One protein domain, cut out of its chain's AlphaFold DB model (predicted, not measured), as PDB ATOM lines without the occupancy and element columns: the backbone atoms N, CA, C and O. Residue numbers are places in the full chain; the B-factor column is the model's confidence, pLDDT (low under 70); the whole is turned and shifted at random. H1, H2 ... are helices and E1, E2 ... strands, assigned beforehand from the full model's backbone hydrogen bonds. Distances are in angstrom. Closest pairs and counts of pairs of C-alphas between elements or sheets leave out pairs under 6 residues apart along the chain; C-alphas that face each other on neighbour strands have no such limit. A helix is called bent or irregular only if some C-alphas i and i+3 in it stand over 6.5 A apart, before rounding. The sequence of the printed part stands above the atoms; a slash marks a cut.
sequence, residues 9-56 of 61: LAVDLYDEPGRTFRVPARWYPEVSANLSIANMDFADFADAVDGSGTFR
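Overview. This is residues 9 to 56 of the 61 residues of an uncharacterized protein of Streptomyces sp. Alain-F2R5 (UniProt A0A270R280). A short two-stranded hairpin of E1 and E2 has the small helix H2 packed over one face, chiefly beside E2, while the longer helix H1 sets out from beyond the last residue of E2. After H2, residues 48 to 56 make a loop that folds back on itself. The printed part has 48 residues, with two named strands and then two named helices, in the order E1, E2, H1, H2; the sheet is antiparallel and the class is mixed, helices and strands. It is compact and rounded, with a radius of gyration of the C-alphas of 9.9 A and spans of 25 by 22 by 15 A.

Along the chain. E1 holds residues 9 to 11, beginning at C-alpha 9 (-29.185, -26.189, -75.555). E2 holds residues 20 to 23. H2 holds residues 42 to 47 and ends at C-alpha 47 (-33.338, -12.483, -77.884). H1, residues 25 to 36, is 16.9 A long and irregular: C-alphas 26 and 29 are 7.1 A apart.

Arrangement. E1 and E2 form a hairpin, antiparallel at 144 degrees, with N 10 and O 21 within hydrogen-bond range at 2.9 A. The closest C-alphas of E2 and H2 are those of Phe 21 and Ala 46, 5.5 A apart. E1 and H2 are near each other, with 5 pairs of C-alphas within 10 A. H1 and H2 are close but not clearly touching, their closest C-alphas being those of Leu 35 and Phe 42 at 7.0 A. They run opposite ways at a steep tilt of 46 degrees. E1 and H1 are apart. In H2 every O i to N i+4 pair is within hydrogen-bond range; in H1, 6 of 8 are.

Size, cuts and confidence. The two C-alphas farthest apart are those of Ile 37 and Gly 51, at 27.8 A. The printed part has no cut. The links from E2 to H1 and from H1 to H2 are tight, and that from E1 to E2 is short. The mean pLDDT of the printed part is 96.6, and no printed residue is under 70.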
ATOM      1  N   LEU A   9     -27.850 -26.783 -75.523       97.06
ATOM      2  CA  LEU A   9     -29.185 -26.189 -75.555       97.06
ATOM      3  C   LEU A   9     -29.504 -25.653 -74.159       97.06
ATOM      4  O   LEU A   9     -29.664 -26.437 -73.225       97.06
ATOM      5  N   ALA A  10     -29.570 -24.332 -74.021       97.56
ATOM      6  CA  ALA A  10     -30.065 -23.691 -72.814       97.56
ATOM      7  C   ALA A  10     -31.598 -23.714 -72.838       97.56
ATOM      8  O   ALA A  10     -32.203 -23.451 -73.881       97.56
ATOM      9  N   VAL A  11     -32.209 -24.050 -71.704       98.19
ATOM     10  CA  VAL A  11     -33.662 -24.131 -71.536       98.19
ATOM     11  C   VAL A  11     -34.029 -23.339 -70.296       98.19
ATOM     12  O   VAL A  11     -33.486 -23.605 -69.222       98.19
ATOM     13  N   ASP A  12     -34.935 -22.385 -70.452       97.75
ATOM     14  CA  ASP A  12     -35.515 -21.674 -69.326       97.75
ATOM     15  C   ASP A  12     -36.495 -22.596 -68.594       97.75
ATOM     16  O   ASP A  12     -37.346 -23.251 -69.207       97.75
ATOM     17  N   LEU A  13     -36.340 -22.673 -67.276       96.06
ATOM     18  CA  LEU A  13     -37.181 -23.452 -66.372       96.06
ATOM     19  C   LEU A  13     -37.939 -22.562 -65.377       96.06
ATOM     20  O   LEU A  13     -38.692 -23.098 -64.563       96.06
ATOM     21  N   TYR A  14     -37.712 -21.247 -65.403       93.31
ATOM     22  CA  TYR A  14     -38.150 -20.309 -64.377       93.31
ATOM     23  C   TYR A  14     -39.114 -19.246 -64.923       93.31
ATOM     24  O   TYR A  14     -40.290 -19.298 -64.564       93.31
ATOM     25  N   ASP A  15     -38.666 -18.333 -65.792       95.56
ATOM     26  CA  ASP A  15     -39.478 -17.182 -66.224       95.56
ATOM     27  C   ASP A  15     -40.425 -17.548 -67.376       95.56
ATOM     28  O   ASP A  15     -41.638 -17.339 -67.297       95.56
ATOM     29  N   GLU A  16     -39.889 -18.174 -68.424       97.19
ATOM     30  CA  GLU A  16     -40.632 -18.662 -69.587       97.19
ATOM     31  C   GLU A  16     -40.319 -20.144 -69.852       97.19
ATOM     32  O   GLU A  16     -39.554 -20.474 -70.766       97.19
ATOM     33  N   PRO A  17     -40.912 -21.080 -69.081       96.56
ATOM     34  CA  PRO A  17     -40.602 -22.499 -69.187       96.56
ATOM     35  C   PRO A  17     -40.678 -23.037 -70.622       96.56
ATOM     36  O   PRO A  17     -41.729 -23.014 -71.267       96.56
ATOM     37  N   GLY A  18     -39.556 -23.568 -71.107       96.88
ATOM     38  CA  GLY A  18     -39.428 -24.109 -72.461       96.88
ATOM     39  C   GLY A  18     -38.900 -23.126 -73.506       96.88
ATOM     40  O   GLY A  18     -38.675 -23.545 -74.642       96.88
ATOM     41  N   ARG A  19     -38.640 -21.858 -73.156       98.00
ATOM     42  CA  ARG A  19     -37.855 -20.948 -74.003       98.00
ATOM     43  C   ARG A  19     -36.422 -21.469 -74.119       98.00
ATOM     44  O   ARG A  19     -35.847 -21.953 -73.145       98.00
ATOM     45  N   THR A  20     -35.837 -21.414 -75.318       98.31
ATOM     46  CA  THR A  20     -34.522 -22.028 -75.578       98.31
ATOM     47  C   THR A  20     -33.621 -21.196 -76.474       98.31
ATOM     48  O   THR A  20     -34.110 -20.539 -77.389       98.31
ATOM     49  N   PHE A  21     -32.308 -21.364 -76.313       98.12
ATOM     50  CA  PHE A  21     -31.302 -20.960 -77.299       98.12
ATOM     51  C   PHE A  21     -30.098 -21.911 -77.301       98.12
ATOM     52  O   PHE A  21     -29.853 -22.645 -76.340       98.12
ATOM     53  N   ARG A  22     -29.338 -21.926 -78.402       97.62
ATOM     54  CA  ARG A  22     -28.105 -22.722 -78.522       97.62
ATOM     55  C   ARG A  22     -26.886 -21.924 -78.074       97.62
ATOM     56  O   ARG A  22     -26.735 -20.763 -78.444       97.62
ATOM     57  N   VAL A  23     -25.980 -22.581 -77.355       97.00
ATOM     58  CA  VAL A  23     -24.757 -21.989 -76.797       97.00
ATOM     59  C   VAL A  23     -23.535 -22.767 -77.286       97.00
ATOM     60  O   VAL A  23     -23.306 -23.901 -76.852       97.00
ATOM     61  N   PRO A  24     -22.716 -22.197 -78.186       94.44
ATOM     62  CA  PRO A  24     -21.400 -22.739 -78.493       94.44
ATOM     63  C   PRO A  24     -20.557 -22.817 -77.217       94.44
ATOM     64  O   PRO A  24     -20.567 -21.885 -76.417       94.44
ATOM     65  N   ALA A  25     -19.779 -23.890 -77.045       91.88
ATOM     66  CA  ALA A  25     -19.035 -24.139 -75.804       91.88
ATOM     67  C   ALA A  25     -18.146 -22.955 -75.366       91.88
ATOM     68  O   ALA A  25     -18.022 -22.695 -74.173       91.88
ATOM     69  N   ARG A  26     -17.589 -22.192 -76.322       93.06
ATOM     70  CA  ARG A  26     -16.780 -20.990 -76.045       93.06
ATOM     71  C   ARG A  26     -17.533 -19.875 -75.304       93.06
ATOM     72  O   ARG A  26     -16.898 -19.114 -74.593       93.06
ATOM     73  N   TRP A  27     -18.854 -19.790 -75.465       95.44
ATOM     74  CA  TRP A  27     -19.698 -18.751 -74.864       95.44
ATOM     75  C   TRP A  27     -20.374 -19.201 -73.563       95.44
ATOM     76  O   TRP A  27     -20.915 -18.375 -72.835       95.44
ATOM     77  N   TYR A  28     -20.316 -20.494 -73.226       95.00
ATOM     78  CA  TYR A  28     -20.911 -21.015 -71.993       95.00
ATOM     79  C   TYR A  28     -20.397 -20.326 -70.714       95.00
ATOM     80  O   TYR A  28     -21.234 -19.997 -69.871       95.00
ATOM     81  N   PRO A  29     -19.082 -20.054 -70.540       96.25
ATOM     82  CA  PRO A  29     -18.597 -19.390 -69.332       96.25
ATOM     83  C   PRO A  29     -19.276 -18.037 -69.081       96.25
ATOM     84  O   PRO A  29     -19.718 -17.787 -67.964       96.25
ATOM     85  N   GLU A  30     -19.441 -17.213 -70.116       96.81
ATOM     86  CA  GLU A  30     -20.070 -15.893 -70.008       96.81
ATOM     87  C   GLU A  30     -21.565 -15.983 -69.680       96.81
ATOM     88  O   GLU A  30     -22.025 -15.327 -68.742       96.81
ATOM     89  N   VAL A  31     -22.307 -16.834 -70.400       97.31
ATOM     90  CA  VAL A  31     -23.738 -17.068 -70.144       97.31
ATOM     91  C   VAL A  31     -23.936 -17.561 -68.709       97.31
ATOM     92  O   VAL A  31     -24.720 -16.995 -67.952       97.31
ATOM     93  N   SER A  32     -23.178 -18.584 -68.301       97.50
ATOM     94  CA  SER A  32     -23.307 -19.185 -66.971       97.50
ATOM     95  C   SER A  32     -22.986 -18.202 -65.848       97.50
ATOM     96  O   SER A  32     -23.693 -18.183 -64.842       97.50
ATOM     97  N   ALA A  33     -21.962 -17.360 -66.019       97.88
ATOM     98  CA  ALA A  33     -21.573 -16.376 -65.021       97.88
ATOM     99  C   ALA A  33     -22.655 -15.308 -64.844       97.88
ATOM    100  O   ALA A  33     -23.064 -15.061 -63.713       97.88
ATOM    101  N   ASN A  34     -23.157 -14.732 -65.944       97.88
ATOM    102  CA  ASN A  34     -24.196 -13.700 -65.902       97.88
ATOM    103  C   ASN A  34     -25.485 -14.203 -65.246       97.88
ATOM    104  O   ASN A  34     -26.010 -13.526 -64.365       97.88
ATOM    105  N   LEU A  35     -25.942 -15.405 -65.616       96.69
ATOM    106  CA  LEU A  35     -27.146 -16.000 -65.032       96.69
ATOM    107  C   LEU A  35     -26.947 -16.359 -63.552       96.69
ATOM    108  O   LEU A  35     -27.830 -16.120 -62.736       96.69
ATOM    109  N   SER A  36     -25.776 -16.887 -63.175       97.06
ATOM    110  CA  SER A  36     -25.506 -17.293 -61.784       97.06
ATOM    111  C   SER A  36     -25.479 -16.117 -60.806       97.06
ATOM    112  O   SER A  36     -25.741 -16.309 -59.620       97.06
ATOM    113  N   ILE A  37     -25.140 -14.918 -61.285       97.38
ATOM    114  CA  ILE A  37     -25.089 -13.697 -60.468       97.38
ATOM    115  C   ILE A  37     -26.266 -12.750 -60.729       97.38
ATOM    116  O   ILE A  37     -26.275 -11.654 -60.176       97.38
ATOM    117  N   ALA A  38     -27.231 -13.157 -61.563       95.88
ATOM    118  CA  ALA A  38     -28.365 -12.341 -61.994       95.88
ATOM    119  C   ALA A  38     -27.958 -10.966 -62.571       95.88
ATOM    120  O   ALA A  38     -28.581  -9.949 -62.278       95.88
ATOM    121  N   ASN A  39     -26.879 -10.919 -63.362       97.38
ATOM    122  CA  ASN A  39     -26.453  -9.687 -64.040       97.38
ATOM    123  C   ASN A  39     -27.272  -9.400 -65.310       97.38
ATOM    124  O   ASN A  39     -27.458  -8.241 -65.662       97.38
ATOM    125  N   MET A  40     -27.728 -10.452 -65.993       96.81
ATOM    126  CA  MET A  40     -28.636 -10.389 -67.143       96.81
ATOM    127  C   MET A  40     -29.646 -11.527 -67.046       96.81
ATOM    128  O   MET A  40     -29.347 -12.565 -66.442       96.81
ATOM    129  N   ASP A  41     -30.795 -11.341 -67.680       96.69
ATOM    130  CA  ASP A  41     -31.873 -12.320 -67.687       96.69
ATOM    131  C   ASP A  41     -31.659 -13.363 -68.792       96.69
ATOM    132  O   ASP A  41     -30.944 -13.154 -69.776       96.69
ATOM    133  N   PHE A  42     -32.312 -14.522 -68.661       98.06
ATOM    134  CA  PHE A  42     -32.295 -15.541 -69.718       98.06
ATOM    135  C   PHE A  42     -32.851 -14.989 -71.039       98.06
ATOM    136  O   PHE A  42     -32.332 -15.304 -72.114       98.06
ATOM    137  N   ALA A  43     -33.892 -14.153 -70.947       97.88
ATOM    138  CA  ALA A  43     -34.540 -13.503 -72.079       97.88
ATOM    139  C   ALA A  43     -33.558 -12.674 -72.913       97.88
ATOM    140  O   ALA A  43     -33.578 -12.787 -74.137       97.88
ATOM    141  N   ASP A  44     -32.646 -11.946 -72.262       97.62
ATOM    142  CA  ASP A  44     -31.650 -11.120 -72.946       97.62
ATOM    143  C   ASP A  44     -30.814 -11.976 -73.910       97.62
ATOM    144  O   ASP A  44     -30.677 -11.661 -75.094       97.62
ATOM    145  N   PHE A  45     -30.288 -13.111 -73.434       98.00
ATOM    146  CA  PHE A  45     -29.500 -14.025 -74.269       98.00
ATOM    147  C   PHE A  45     -30.336 -14.704 -75.356       98.00
ATOM    148  O   PHE A  45     -29.852 -14.911 -76.473       98.00
ATOM    149  N   ALA A  46     -31.575 -15.078 -75.032       98.00
ATOM    150  CA  ALA A  46     -32.479 -15.733 -75.968       98.00
ATOM    151  C   ALA A  46     -32.913 -14.802 -77.114       98.00
ATOM    152  O   ALA A  46     -33.124 -15.284 -78.225       98.00
ATOM    153  N   ASP A  47     -33.013 -13.494 -76.869       97.56
ATOM    154  CA  ASP A  47     -33.338 -12.483 -77.884       97.56
ATOM    155  C   ASP A  47     -32.134 -12.068 -78.740       97.56
ATOM    156  O   ASP A  47     -32.304 -11.587 -79.861       97.56
ATOM    157  N   ALA A  48     -30.912 -12.313 -78.266       97.44
ATOM    158  CA  ALA A  48     -29.668 -11.972 -78.961       97.44
ATOM    159  C   ALA A  48     -29.146 -13.058 -79.918       97.44
ATOM    160  O   ALA A  48     -28.007 -13.002 -80.391       97.44
ATOM    161  N   VAL A  49     -29.943 -14.090 -80.181       97.38
ATOM    162  CA  VAL A  49     -29.556 -15.190 -81.066       97.38
ATOM    163  C   VAL A  49     -29.535 -14.772 -82.538       97.38
ATOM    164  O   VAL A  49     -30.314 -13.935 -82.989       97.38
ATOM    165  N   ASP A  50     -28.675 -15.414 -83.330       95.06
ATOM    166  CA  ASP A  50     -28.723 -15.286 -84.788       95.06
ATOM    167  C   ASP A  50     -29.938 -16.027 -85.395       95.06
ATOM    168  O   ASP A  50     -30.698 -16.714 -84.709       95.06
ATOM    169  N   GLY A  51     -30.096 -15.966 -86.722       94.94
ATOM    170  CA  GLY A  51     -31.188 -16.652 -87.432       94.94
ATOM    171  C   GLY A  51     -31.213 -18.185 -87.291       94.94
ATOM    172  O   GLY A  51     -32.170 -18.820 -87.727       94.94
ATOM    173  N   SER A  52     -30.188 -18.800 -86.688       93.81
ATOM    174  CA  SER A  52     -30.162 -20.230 -86.346       93.81
ATOM    175  C   SER A  52     -30.627 -20.530 -84.913       93.81
ATOM    176  O   SER A  52     -30.675 -21.697 -84.507       93.81
ATOM    177  N   GLY A  53     -30.956 -19.499 -84.130       96.25
ATOM    178  CA  GLY A  53     -31.268 -19.619 -82.708       96.25
ATOM    179  C   GLY A  53     -30.028 -19.871 -81.847       96.25
ATOM    180  O   GLY A  53     -30.128 -20.523 -80.805       96.25
ATOM    181  N   THR A  54     -28.849 -19.434 -82.303       96.25
ATOM    182  CA  THR A  54     -27.577 -19.607 -81.591       96.25
ATOM    183  C   THR A  54     -27.075 -18.269 -81.068       96.25
ATOM    184  O   THR A  54     -26.901 -17.328 -81.840       96.25
ATOM    185  N   PHE A  55     -26.770 -18.205 -79.774       96.50
ATOM    186  CA  PHE A  55     -26.077 -17.065 -79.185       96.50
ATOM    187  C   PHE A  55     -24.600 -17.103 -79.593       96.50
ATOM    188  O   PHE A  55     -23.905 -18.103 -79.380       96.50
ATOM    189  N   ARG A  56     -24.109 -16.028 -80.216       93.62
ATOM    190  CA  ARG A  56     -22.733 -15.944 -80.736       93.62
ATOM    191  C   ARG A  56     -21.905 -14.823 -80.109       93.62
ATOM    192  O   ARG A  56     -20.846 -14.524 -80.658       93.62
TER     193      ARG A  56